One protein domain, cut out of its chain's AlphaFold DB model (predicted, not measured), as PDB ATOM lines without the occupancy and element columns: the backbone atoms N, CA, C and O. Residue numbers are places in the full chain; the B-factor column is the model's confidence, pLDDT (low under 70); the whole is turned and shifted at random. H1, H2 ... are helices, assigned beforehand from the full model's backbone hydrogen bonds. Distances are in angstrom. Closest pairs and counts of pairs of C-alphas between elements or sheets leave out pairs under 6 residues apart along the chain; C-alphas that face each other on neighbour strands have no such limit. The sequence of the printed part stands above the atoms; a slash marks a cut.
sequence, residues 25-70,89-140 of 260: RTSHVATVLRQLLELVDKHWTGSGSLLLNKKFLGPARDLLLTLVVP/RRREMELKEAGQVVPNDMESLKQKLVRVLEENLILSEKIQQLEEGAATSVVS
ATOM      1  N   ARG A  25      73.032 150.661  97.279       67.00
ATOM      2  CA  ARG A  25      73.578 149.345  97.658       67.00
ATOM      3  C   ARG A  25      74.377 148.704  96.528       67.00
ATOM      4  O   ARG A  25      75.479 148.222  96.768       67.00
ATOM      5  N   THR A  26      73.873 148.758  95.296       74.06
ATOM      6  CA  THR A  26      74.603 148.255  94.118       74.06
ATOM      7  C   THR A  26      75.880 149.058  93.853       74.06
ATOM      8  O   THR A  26      76.919 148.459  93.578       74.06
ATOM      9  N   SER A  27      75.868 150.386  94.041       80.06
ATOM     10  CA  SER A  27      77.088 151.207  93.944       80.06
ATOM     11  C   SER A  27      78.109 150.921  95.053       80.06
ATOM     12  O   SER A  27      79.317 150.927  94.802       80.06
ATOM     13  N   HIS A  28      77.640 150.629  96.270       85.06
ATOM     14  CA  HIS A  28      78.498 150.314  97.405       85.06
ATOM     15  C   HIS A  28      79.198 148.965  97.202       85.06
ATOM     16  O   HIS A  28      80.422 148.894  97.280       85.06
ATOM     17  N   VAL A  29      78.448 147.931  96.804       89.06
ATOM     18  CA  VAL A  29      78.998 146.612  96.444       89.06
ATOM     19  C   VAL A  29      80.015 146.725  95.307       89.06
ATOM     20  O   VAL A  29      81.111 146.179  95.410       89.06
ATOM     21  N   ALA A  30      79.707 147.487  94.253       87.38
ATOM     22  CA  ALA A  30      80.635 147.700  93.142       87.38
ATOM     23  C   ALA A  30      81.943 148.384  93.582       87.38
ATOM     24  O   ALA A  30      83.005 148.124  93.021       87.38
ATOM     25  N   THR A  31      81.876 149.252  94.592       89.19
ATOM     26  CA  THR A  31      83.047 149.953  95.132       89.19
ATOM     27  C   THR A  31      83.909 149.023  95.980       89.19
ATOM     28  O   THR A  31      85.123 148.995  95.794       89.19
ATOM     29  N   VAL A  32      83.287 148.204  96.832       91.56
ATOM     30  CA  VAL A  32      83.988 147.184  97.626       91.56
ATOM     31  C   VAL A  32      84.658 146.143  96.725       91.56
ATOM     32  O   VAL A  32      85.823 145.817  96.936       91.56
ATOM     33  N   LEU A  33      83.973 145.675  95.676       93.75
ATOM     34  CA  LEU A  33      84.547 144.732  94.710       93.75
ATOM     35  C   LEU A  33      85.763 145.309  93.981       93.75
ATOM     36  O   LEU A  33      86.769 144.620  93.849       93.75
ATOM     37  N   ARG A  34      85.704 146.573  93.543       91.25
ATOM     38  CA  ARG A  34      86.859 147.238  92.915       91.25
ATOM     39  C   ARG A  34      88.060 147.310  93.857       91.25
ATOM     40  O   ARG A  34      89.152 146.927  93.458       91.25
ATOM     41  N   GLN A  35      87.848 147.739  95.101       93.00
ATOM     42  CA  GLN A  35      88.924 147.838  96.095       93.00
ATOM     43  C   GLN A  35      89.509 146.467  96.447       93.00
ATOM     44  O   GLN A  35      90.717 146.336  96.632       93.00
ATOM     45  N   LEU A  36      88.675 145.425  96.495       94.88
ATOM     46  CA  LEU A  36      89.136 144.061  96.725       94.88
ATOM     47  C   LEU A  36      90.006 143.554  95.567       94.88
ATOM     48  O   LEU A  36      91.049 142.955  95.813       94.88
ATOM     49  N   LEU A  37      89.608 143.814  94.318       95.19
ATOM     50  CA  LEU A  37      90.383 143.428  93.135       95.19
ATOM     51  C   LEU A  37      91.725 144.166  93.054       95.19
ATOM     52  O   LEU A  37      92.735 143.544  92.749       95.19
ATOM     53  N   GLU A  38      91.764 145.454  93.392       93.88
ATOM     54  CA  GLU A  38      93.014 146.227  93.467       93.88
ATOM     55  C   GLU A  38      93.953 145.691  94.561       93.88
ATOM     56  O   GLU A  38      95.167 145.586  94.379       93.88
ATOM     57  N   LEU A  39      93.388 145.274  95.697       94.62
ATOM     58  CA  LEU A  39      94.146 144.649  96.774       94.62
ATOM     59  C   LEU A  39      94.701 143.272  96.365       94.62
ATOM     60  O   LEU A  39      95.822 142.932  96.750       94.62
ATOM     61  N   VAL A  40      93.937 142.495  95.586       95.00
ATOM     62  CA  VAL A  40      94.383 141.225  94.988       95.00
ATOM     63  C   VAL A  40      95.545 141.475  94.032       95.00
ATOM     64  O   VAL A  40      96.588 140.847  94.190       95.00
ATOM     65  N   ASP A  41      95.396 142.420  93.105       93.50
ATOM     66  CA  ASP A  41      96.406 142.751  92.093       93.50
ATOM     67  C   ASP A  41      97.744 143.162  92.730       93.50
ATOM     68  O   ASP A  41      98.809 142.663  92.373       93.50
ATOM     69  N   LYS A  42      97.690 143.978  93.787       93.44
ATOM     70  CA  LYS A  42      98.875 144.444  94.519       93.44
ATOM     71  C   LYS A  42      99.620 143.346  95.287       93.44
ATOM     72  O   LYS A  42     100.825 143.465  95.523       93.44
ATOM     73  N   HIS A  43      98.910 142.338  95.788       93.38
ATOM     74  CA  HIS A  43      99.462 141.367  96.738       93.38
ATOM     75  C   HIS A  43      99.596 139.949  96.182       93.38
ATOM     76  O   HIS A  43     100.148 139.088  96.875       93.38
ATOM     77  N   TRP A  44      99.135 139.705  94.955       94.94
ATOM     78  CA  TRP A  44      99.263 138.421  94.284       94.94
ATOM     79  C   TRP A  44     100.679 138.226  93.740       94.94
ATOM     80  O   TRP A  44     101.085 138.839  92.758       94.94
ATOM     81  N   THR A  45     101.429 137.315  94.357       91.88
ATOM     82  CA  THR A  45     102.764 136.906  93.881       91.88
ATOM     83  C   THR A  45     102.790 135.456  93.396       91.88
ATOM     84  O   THR A  45     103.861 134.888  93.205       91.88
ATOM     85  N   GLY A  46     101.618 134.831  93.236       90.56
ATOM     86  CA  GLY A  46     101.462 133.429  92.846       90.56
ATOM     87  C   GLY A  46     100.443 132.670  93.699       90.56
ATOM     88  O   GLY A  46      99.844 133.217  94.631       90.56
ATOM     89  N   SER A  47     100.252 131.391  93.381       89.56
ATOM     90  CA  SER A  47      99.266 130.523  94.031       89.56
ATOM     91  C   SER A  47      99.445 130.480  95.550       89.56
ATOM     92  O   SER A  47     100.535 130.230  96.054       89.56
ATOM     93  N   GLY A  48      98.367 130.739  96.291       85.69
ATOM     94  CA  GLY A  48      98.357 130.690  97.759       85.69
ATOM     95  C   GLY A  48      99.011 131.883  98.471       85.69
ATOM     96  O   GLY A  48      98.868 132.002  99.686       85.69
ATOM     97  N   SER A  49      99.653 132.808  97.747       92.56
ATOM     98  CA  SER A  49     100.339 133.975  98.339       92.56
ATOM     99  C   SER A  49      99.412 134.848  99.195       92.56
ATOM    100  O   SER A  49      99.777 135.257 100.297       92.56
ATOM    101  N   LEU A  50      98.174 135.066  98.746       92.56
ATOM    102  CA  LEU A  50      97.183 135.881  99.456       92.56
ATOM    103  C   LEU A  50      96.706 135.264 100.776       92.56
ATOM    104  O   LEU A  50      96.376 136.001 101.701       92.56
ATOM    105  N   LEU A  51      96.699 133.930 100.885       89.00
ATOM    106  CA  LEU A  51      96.268 133.224 102.099       89.00
ATOM    107  C   LEU A  51      97.270 133.397 103.245       89.00
ATOM    108  O   LEU A  51      96.899 133.354 104.417       89.00
ATOM    109  N   LEU A  52      98.543 133.609 102.912       88.94
ATOM    110  CA  LEU A  52      99.618 133.805 103.883       88.94
ATOM    111  C   LEU A  52      99.925 135.294 104.114       88.94
ATOM    112  O   LEU A  52     100.514 135.664 105.132       88.94
ATOM    113  N   ASN A  53      99.490 136.172 103.207       89.75
ATOM    114  CA  ASN A  53      99.790 137.594 103.264       89.75
ATOM    115  C   ASN A  53      98.858 138.352 104.228       89.75
ATOM    116  O   ASN A  53      97.741 138.748 103.893       89.75
ATOM    117  N   LYS A  54      99.363 138.646 105.432       89.81
ATOM    118  CA  LYS A  54      98.633 139.416 106.456       89.81
ATOM    119  C   LYS A  54      98.288 140.847 106.025       89.81
ATOM    120  O   LYS A  54      97.290 141.385 106.495       89.81
ATOM    121  N   LYS A  55      99.070 141.442 105.114       89.25
ATOM    122  CA  LYS A  55      98.816 142.788 104.569       89.25
ATOM    123  C   LYS A  55      97.635 142.808 103.594       89.25
ATOM    124  O   LYS A  55      97.048 143.863 103.397       89.25
ATOM    125  N   PHE A  56      97.277 141.652 103.032       94.19
ATOM    126  CA  PHE A  56      96.077 141.460 102.219       94.19
ATOM    127  C   PHE A  56      94.863 141.086 103.087       94.19
ATOM    128  O   PHE A  56      93.810 141.709 102.985       94.19
ATOM    129  N   LEU A  57      95.015 140.099 103.979       93.56
ATOM    130  CA  LEU A  57      93.892 139.533 104.739       93.56
ATOM    131  C   LEU A  57      93.164 140.540 105.642       93.56
ATOM    132  O   LEU A  57      91.941 140.480 105.738       93.56
ATOM    133  N   GLY A  58      93.893 141.446 106.302       91.69
ATOM    134  CA  GLY A  58      93.292 142.459 107.179       91.69
ATOM    135  C   GLY A  58      92.359 143.409 106.414       91.69
ATOM    136  O   GLY A  58      91.154 143.385 106.658       91.69
ATOM    137  N   PRO A  59      92.875 144.168 105.429       92.19
ATOM    138  CA  PRO A  59      92.049 145.073 104.632       92.19
ATOM    139  C   PRO A  59      90.930 144.360 103.855       92.19
ATOM    140  O   PRO A  59      89.825 144.887 103.766       92.19
ATOM    141  N   ALA A  60      91.168 143.143 103.344       92.75
ATOM    142  CA  ALA A  60      90.132 142.355 102.670       92.75
ATOM    143  C   ALA A  60      88.960 142.016 103.607       92.75
ATOM    144  O   ALA A  60      87.799 142.130 103.218       92.75
ATOM    145  N   ARG A  61      89.247 141.641 104.861       92.62
ATOM    146  CA  ARG A  61      88.221 141.374 105.877       92.62
ATOM    147  C   ARG A  61      87.411 142.627 106.205       92.62
ATOM    148  O   ARG A  61      86.188 142.544 106.275       92.62
ATOM    149  N   ASP A  62      88.063 143.769 106.387       90.56
ATOM    150  CA  ASP A  62      87.388 145.018 106.761       90.56
ATOM    151  C   ASP A  62      86.474 145.539 105.632       90.56
ATOM    152  O   ASP A  62      85.345 145.979 105.879       90.56
ATOM    153  N   LEU A  63      86.902 145.384 104.375       92.31
ATOM    154  CA  LEU A  63      86.080 145.662 103.194       92.31
ATOM    155  C   LEU A  63      84.817 144.792 103.147       92.31
ATOM    156  O   LEU A  63      83.724 145.298 102.894       92.31
ATOM    157  N   LEU A  64      84.946 143.496 103.442       91.31
ATOM    158  CA  LEU A  64      83.812 142.572 103.476       91.31
ATOM    159  C   LEU A  64      82.862 142.862 104.648       91.31
ATOM    160  O   LEU A  64      81.648 142.778 104.479       91.31
ATOM    161  N   LEU A  65      83.382 143.262 105.813       89.19
ATOM    162  CA  LEU A  65      82.559 143.641 106.970       89.19
ATOM    163  C   LEU A  65      81.686 144.871 106.696       89.19
ATOM    164  O   LEU A  65      80.562 144.947 107.196       89.19
ATOM    165  N   THR A  66      82.160 145.788 105.852       84.94
ATOM    166  CA  THR A  66      81.398 146.977 105.439       84.94
ATOM    167  C   THR A  66      80.106 146.604 104.695       84.94
ATOM    168  O   THR A  66      79.119 147.330 104.767       84.94
ATOM    169  N   LEU A  67      80.063 145.433 104.047       83.06
ATOM    170  CA  LEU A  67      78.860 144.917 103.382       83.06
ATOM    171  C   LEU A  67      77.864 144.245 104.344       83.06
ATOM    172  O   LEU A  67      76.690 144.112 104.002       83.06
ATOM    173  N   VAL A  68      78.326 143.794 105.516       76.69
ATOM    174  CA  VAL A  68      77.546 142.969 106.459       76.69
ATOM    175  C   VAL A  68      76.898 143.808 107.563       76.69
ATOM    176  O   VAL A  68      75.845 143.436 108.075       76.69
ATOM    177  N   VAL A  69      77.476 144.959 107.914       64.88
ATOM    178  CA  VAL A  69      76.910 145.864 108.923       64.88
ATOM    179  C   VAL A  69      76.057 146.938 108.236       64.88
ATOM    180  O   VAL A  69      76.598 147.754 107.489       64.88
ATOM    181  N   PRO A  70      74.733 147.009 108.484       52.72
ATOM    182  CA  PRO A  70      73.940 148.159 108.071       52.72
ATOM    183  C   PRO A  70      74.495 149.400 108.776       52.72
ATOM    184  O   PRO A  70      74.539 149.443 110.004       52.72
ATOM    185  N   ARG A  89      59.358 160.643 134.184       62.41
ATOM    186  CA  ARG A  89      58.435 159.816 134.985       62.41
ATOM    187  C   ARG A  89      57.959 158.563 134.240       62.41
ATOM    188  O   ARG A  89      57.855 157.505 134.853       62.41
ATOM    189  N   ARG A  90      57.708 158.659 132.926       61.25
ATOM    190  CA  ARG A  90      57.413 157.487 132.076       61.25
ATOM    191  C   ARG A  90      58.631 156.577 131.917       61.25
ATOM    192  O   ARG A  90      58.524 155.383 132.165       61.25
ATOM    193  N   ARG A  91      59.793 157.155 131.609       60.31
ATOM    194  CA  ARG A  91      61.070 156.443 131.499       60.31
ATOM    195  C   ARG A  91      61.480 155.772 132.809       60.31
ATOM    196  O   ARG A  91      62.097 154.726 132.773       60.31
ATOM    197  N   GLU A  92      61.149 156.347 133.958       57.50
ATOM    198  CA  GLU A  92      61.457 155.814 135.288       57.50
ATOM    199  C   GLU A  92      60.550 154.626 135.656       57.50
ATOM    200  O   GLU A  92      61.009 153.684 136.301       57.50
ATOM    201  N   MET A  93      59.293 154.615 135.190       60.66
ATOM    202  CA  MET A  93      58.428 153.427 135.257       60.66
ATOM    203  C   MET A  93      58.886 152.337 134.276       60.66
ATOM    204  O   MET A  93      59.004 151.187 134.686       60.66
ATOM    205  N   GLU A  94      59.252 152.694 133.040       58.41
ATOM    206  CA  GLU A  94      59.837 151.760 132.061       58.41
ATOM    207  C   GLU A  94      61.188 151.198 132.522       58.41
ATOM    208  O   GLU A  94      61.476 150.038 132.273       58.41
ATOM    209  N   LEU A  95      62.018 151.970 133.232       57.84
ATOM    210  CA  LEU A  95      63.296 151.494 133.777       57.84
ATOM    211  C   LEU A  95      63.086 150.514 134.941       57.84
ATOM    212  O   LEU A  95      63.870 149.581 135.107       57.84
ATOM    213  N   LYS A  96      62.027 150.705 135.738       57.12
ATOM    214  CA  LYS A  96      61.630 149.757 136.790       57.12
ATOM    215  C   LYS A  96      61.070 148.456 136.213       57.12
ATOM    216  O   LYS A  96      61.342 147.399 136.770       57.12
ATOM    217  N   GLU A  97      60.354 148.525 135.095       56.16
ATOM    218  CA  GLU A  97      59.849 147.348 134.380       56.16
ATOM    219  C   GLU A  97      60.972 146.636 133.594       56.16
ATOM    220  O   GLU A  97      61.144 145.422 133.689       56.16
ATOM    221  N   ALA A  98      61.848 147.392 132.924       54.41
ATOM    222  CA  ALA A  98      63.039 146.882 132.244       54.41
ATOM    223  C   ALA A  98      64.056 146.277 133.222       54.41
ATOM    224  O   ALA A  98      64.699 145.282 132.902       54.41
ATOM    225  N   GLY A  99      64.163 146.805 134.446       54.03
ATOM    226  CA  GLY A  99      64.950 146.204 135.524       54.03
ATOM    227  C   GLY A  99      64.443 144.829 135.977       54.03
ATOM    228  O   GLY A  99      65.192 144.101 136.619       54.03
ATOM    229  N   GLN A 100      63.210 144.455 135.622       52.28
ATOM    230  CA  GLN A 100      62.621 143.132 135.857       52.28
ATOM    231  C   GLN A 100      62.732 142.200 134.634       52.28
ATOM    232  O   GLN A 100      62.761 140.980 134.798       52.28
ATOM    233  N   VAL A 101      62.881 142.757 133.426       55.56
ATOM    234  CA  VAL A 101      63.102 142.016 132.165       55.56
ATOM    235  C   VAL A 101      64.589 141.687 131.931       55.56
ATOM    236  O   VAL A 101      64.916 140.573 131.529       55.56
ATOM    237  N   VAL A 102      65.513 142.589 132.284       55.91
ATOM    238  CA  VAL A 102      66.978 142.384 132.196       55.91
ATOM    239  C   VAL A 102      67.507 141.187 133.022       55.91
ATOM    240  O   VAL A 102      68.401 140.489 132.535       55.91
ATOM    241  N   PRO A 103      66.988 140.882 134.230       60.38
ATOM    242  CA  PRO A 103      67.331 139.666 134.964       60.38
ATOM    243  C   PRO A 103      67.032 138.395 134.170       60.38
ATOM    244  O   PRO A 103      67.832 137.469 134.208       60.38
ATOM    245  N   ASN A 104      65.931 138.364 133.414       71.44
ATOM    246  CA  ASN A 104      65.506 137.189 132.654       71.44
ATOM    247  C   ASN A 104      66.393 136.960 131.419       71.44
ATOM    248  O   ASN A 104      66.851 135.844 131.184       71.44
ATOM    249  N   ASP A 105      66.739 138.020 130.685       83.88
ATOM    250  CA  ASP A 105      67.675 137.919 129.556       83.88
ATOM    251  C   ASP A 105      69.079 137.492 130.009       83.88
ATOM    252  O   ASP A 105      69.735 136.673 129.358       83.88
ATOM    253  N   MET A 106      69.526 137.994 131.164       88.62
ATOM    254  CA  MET A 106      70.778 137.583 131.799       88.62
ATOM    255  C   MET A 106      70.732 136.115 132.255       88.62
ATOM    256  O   MET A 106      71.689 135.373 132.036       88.62
ATOM    257  N   GLU A 107      69.630 135.674 132.865       89.69
ATOM    258  CA  GLU A 107      69.390 134.278 133.259       89.69
ATOM    259  C   GLU A 107      69.395 133.349 132.033       89.69
ATOM    260  O   GLU A 107      70.075 132.323 132.017       89.69
ATOM    261  N   SER A 108      68.711 133.745 130.958       91.38
ATOM    262  CA  SER A 108      68.647 133.028 129.680       91.38
ATOM    263  C   SER A 108      70.021 132.915 129.018       91.38
ATOM    264  O   SER A 108      70.393 131.849 128.517       91.38
ATOM    265  N   LEU A 109      70.822 133.985 129.058       95.62
ATOM    266  CA  LEU A 109      72.192 133.970 128.554       95.62
ATOM    267  C   LEU A 109      73.089 133.045 129.383       95.62
ATOM    268  O   LEU A 109      73.841 132.265 128.802       95.62
ATOM    269  N   LYS A 110      72.972 133.068 130.717       94.81
ATOM    270  CA  LYS A 110      73.677 132.127 131.602       94.81
ATOM    271  C   LYS A 110      73.302 130.681 131.285       94.81
ATOM    272  O   LYS A 110      74.190 129.852 131.130       94.81
ATOM    273  N   GLN A 111      72.017 130.383 131.102       96.12
ATOM    274  CA  GLN A 111      71.557 129.042 130.727       96.12
ATOM    275  C   GLN A 111      72.073 128.606 129.349       96.12
ATOM    276  O   GLN A 111      72.448 127.451 129.165       96.12
ATOM    277  N   LYS A 112      72.113 129.511 128.361       95.50
ATOM    278  CA  LYS A 112      72.719 129.229 127.048       95.50
ATOM    279  C   LYS A 112      74.219 128.975 127.160       95.50
ATOM    280  O   LYS A 112      74.707 128.057 126.515       95.50
ATOM    281  N   LEU A 113      74.927 129.746 127.984       96.94
ATOM    282  CA  LEU A 113      76.353 129.546 128.225       96.94
ATOM    283  C   LEU A 113      76.623 128.185 128.874       96.94
ATOM    284  O   LEU A 113      77.509 127.478 128.416       96.94
ATOM    285  N   VAL A 114      75.832 127.795 129.879       96.69
ATOM    286  CA  VAL A 114      75.930 126.470 130.513       96.69
ATOM    287  C   VAL A 114      75.734 125.359 129.482       96.69
ATOM    288  O   VAL A 114      76.603 124.503 129.364       96.69
ATOM    289  N   ARG A 115      74.678 125.427 128.659       96.38
ATOM    290  CA  ARG A 115      74.448 124.439 127.590       96.38
ATOM    291  C   ARG A 115      75.609 124.352 126.601       96.38
ATOM    292  O   ARG A 115      76.037 123.259 126.261       96.38
ATOM    293  N   VAL A 116      76.153 125.490 126.164       96.81
ATOM    294  CA  VAL A 116      77.298 125.505 125.238       96.81
ATOM    295  C   VAL A 116      78.554 124.930 125.896       96.81
ATOM    296  O   VAL A 116      79.322 124.255 125.221       96.81
ATOM    297  N   LEU A 117      78.774 125.162 127.192       97.50
ATOM    298  CA  LEU A 117      79.899 124.569 127.921       97.50
ATOM    299  C   LEU A 117      79.741 123.052 128.088       97.50
ATOM    300  O   LEU A 117      80.720 122.329 127.929       97.50
ATOM    301  N   GLU A 118      78.528 122.566 128.350       96.12
ATOM    302  CA  GLU A 118      78.217 121.131 128.395       96.12
ATOM    303  C   GLU A 118      78.425 120.470 127.026       96.12
ATOM    304  O   GLU A 118      79.100 119.448 126.923       96.12
ATOM    305  N   GLU A 119      77.916 121.081 125.953       96.00
ATOM    306  CA  GLU A 119      78.150 120.618 124.583       96.00
ATOM    307  C   GLU A 119      79.641 120.635 124.231       96.00
ATOM    308  O   GLU A 119      80.143 119.691 123.626       96.00
ATOM    309  N   ASN A 120      80.370 121.679 124.633       96.44
ATOM    310  CA  ASN A 120      81.806 121.773 124.403       96.44
ATOM    311  C   ASN A 120      82.559 120.656 125.131       96.44
ATOM    312  O   ASN A 120      83.422 120.034 124.523       96.44
ATOM    313  N   LEU A 121      82.178 120.340 126.372       97.19
ATOM    314  CA  LEU A 121      82.751 119.231 127.133       97.19
ATOM    315  C   LEU A 121      82.511 117.885 126.436       97.19
ATOM    316  O   LEU A 121      83.454 117.121 126.259       97.19
ATOM    317  N   ILE A 122      81.282 117.624 125.979       96.88
ATOM    318  CA  ILE A 122      80.933 116.395 125.244       96.88
ATOM    319  C   ILE A 122      81.720 116.302 123.929       96.88
ATOM    320  O   ILE A 122      82.216 115.238 123.560       96.88
ATOM    321  N   LEU A 123      81.841 117.412 123.199       96.88
ATOM    322  CA  LEU A 123      82.611 117.460 121.957       96.88
ATOM    323  C   LEU A 123      84.104 117.245 122.215       96.88
ATOM    324  O   LEU A 123      84.734 116.507 121.463       96.88
ATOM    325  N   SER A 124      84.660 117.836 123.274       95.94
ATOM    326  CA  SER A 124      86.045 117.621 123.695       95.94
ATOM    327  C   SER A 124      86.301 116.169 124.083       95.94
ATOM    328  O   SER A 124      87.283 115.597 123.623       95.94
ATOM    329  N   GLU A 125      85.400 115.543 124.844       95.38
ATOM    330  CA  GLU A 125      85.493 114.120 125.185       95.38
ATOM    331  C   GLU A 125      85.423 113.244 123.927       95.38
ATOM    332  O   GLU A 125      86.209 112.316 123.765       95.38
ATOM    333  N   LYS A 126      84.540 113.568 122.977       95.19
ATOM    334  CA  LYS A 126      84.437 112.837 121.707       95.19
ATOM    335  C   LYS A 126      85.686 112.993 120.839       95.19
ATOM    336  O   LYS A 126      86.096 112.030 120.196       95.19
ATOM    337  N   ILE A 127      86.282 114.184 120.801       92.75
ATOM    338  CA  ILE A 127      87.561 114.421 120.118       92.75
ATOM    339  C   ILE A 127      88.651 113.585 120.785       92.75
ATOM    340  O   ILE A 127      89.337 112.845 120.089       92.75
ATOM    341  N   GLN A 128      88.732 113.614 122.114       93.00
ATOM    342  CA  GLN A 128      89.690 112.815 122.869       93.00
ATOM    343  C   GLN A 128      89.511 111.310 122.610       93.00
ATOM    344  O   GLN A 128      90.487 110.623 122.340       93.00
ATOM    345  N   GLN A 129      88.279 110.792 122.586       89.94
ATOM    346  CA  GLN A 129      88.001 109.387 122.252       89.94
ATOM    347  C   GLN A 129      88.413 109.024 120.819       89.94
ATOM    348  O   GLN A 129      88.893 107.918 120.573       89.94
ATOM    349  N   LEU A 130      88.226 109.932 119.856       86.88
ATOM    350  CA  LEU A 130      88.662 109.722 118.473       86.88
ATOM    351  C   LEU A 130      90.189 109.762 118.351       86.88
ATOM    352  O   LEU A 130      90.758 108.966 117.607       86.88
ATOM    353  N   GLU A 131      90.850 110.649 119.088       85.62
ATOM    354  CA  GLU A 131      92.308 110.747 119.151       85.62
ATOM    355  C   GLU A 131      92.924 109.539 119.858       85.62
ATOM    356  O   GLU A 131      93.894 108.979 119.360       85.62
ATOM    357  N   GLU A 132      92.336 109.068 120.957       80.94
ATOM    358  CA  GLU A 132      92.729 107.840 121.650       80.94
ATOM    359  C   GLU A 132      92.441 106.603 120.794       80.94
ATOM    360  O   GLU A 132      93.270 105.701 120.724       80.94
ATOM    361  N   GLY A 133      91.319 106.560 120.070       70.62
ATOM    362  CA  GLY A 133      91.013 105.512 119.091       70.62
ATOM    363  C   GLY A 133      92.011 105.484 117.928       70.62
ATOM    364  O   GLY A 133      92.459 104.417 117.507       70.62
ATOM    365  N   ALA A 134      92.432 106.653 117.444       68.50
ATOM    366  CA  ALA A 134      93.474 106.771 116.433       68.50
ATOM    367  C   ALA A 134      94.857 106.407 116.998       68.50
ATOM    368  O   ALA A 134      95.596 105.663 116.363       68.50
ATOM    369  N   ALA A 135      95.201 106.857 118.206       64.56
ATOM    370  CA  ALA A 135      96.475 106.572 118.861       64.56
ATOM    371  C   ALA A 135      96.601 105.093 119.249       64.56
ATOM    372  O   ALA A 135      97.652 104.497 119.037       64.56
ATOM    373  N   THR A 136      95.533 104.461 119.736       61.41
ATOM    374  CA  THR A 136      95.484 103.010 119.984       61.41
ATOM    375  C   THR A 136      95.525 102.216 118.683       61.41
ATOM    376  O   THR A 136      96.200 101.192 118.638       61.41
ATOM    377  N   SER A 137      94.913 102.704 117.597       54.88
ATOM    378  CA  SER A 137      95.065 102.130 116.250       54.88
ATOM    379  C   SER A 137      96.452 102.356 115.627       54.88
ATOM    380  O   SER A 137      96.786 101.683 114.654       54.88
ATOM    381  N   VAL A 138      97.243 103.303 116.135       56.22
ATOM    382  CA  VAL A 138      98.633 103.552 115.716       56.22
ATOM    383  C   VAL A 138      99.619 102.758 116.586       56.22
ATOM    384  O   VAL A 138     100.614 102.257 116.071       56.22
ATOM    385  N   VAL A 139      99.328 102.583 117.881       56.91
ATOM    386  CA  VAL A 139     100.089 101.742 118.829       56.91
ATOM    387  C   VAL A 139      99.862 100.251 118.563       56.91
ATOM    388  O   VAL A 139     100.788  99.449 118.650       56.91
ATOM    389  N   SER A 140      98.643  99.873 118.189       54.88
ATOM    390  CA  SER A 140      98.320  98.573 117.618       54.88
ATOM    391  C   SER A 140      98.695  98.636 116.139       54.88
ATOM    392  O   SER A 140      97.900  99.117 115.343       54.88
TER     393      SER A 140
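AT A GLANCE: This is residues 25 to 70 and 89 to 140 of the 260 residues of the protein "Leucine rich repeat containing 36" of Phyllostomus discolor (pale spear-nosed bat) (UniProt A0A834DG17). H1 and H3 lie side by side with short H2 at their turn; long H4 stands free. Printed are 98 residues with helices H1 to H4: class all helix. It is extended, radius of gyration of the C-alphas 24.7 A, spans 63 by 61 by 21 A.

IN THESE COORDINATES: H1, residues 25 to 43, runs 27.1 A from C-alpha (73.578, 149.345, 97.658). H2 is residues 49 to 52, H3 residues 54 to 68. H4, residues 89 to 139, runs 73.3 A to C-alpha (100.089, 101.742, 118.829), with a kink of 31 degrees near residue 100.

HOW THE PARTS SIT: H1 and H3 touch at a shallow tilt of 6 degrees, opposite ways, closest C-alphas 32 and 63, 6.1 A. Tight links join H2 to both; H4 is apart. Every O i to N i+4 pair in H1 is within hydrogen-bond range, 8 of 11 in H3, 44 of 47 in H4.

THE WHOLE: The printed part has a cut between residues 70 and 89, where 18 residues of the chain are not printed, and the C-alphas of 70 and 89 are 33.2 A apart across it. Among residues with pLDDT under 70 are 89 to 103.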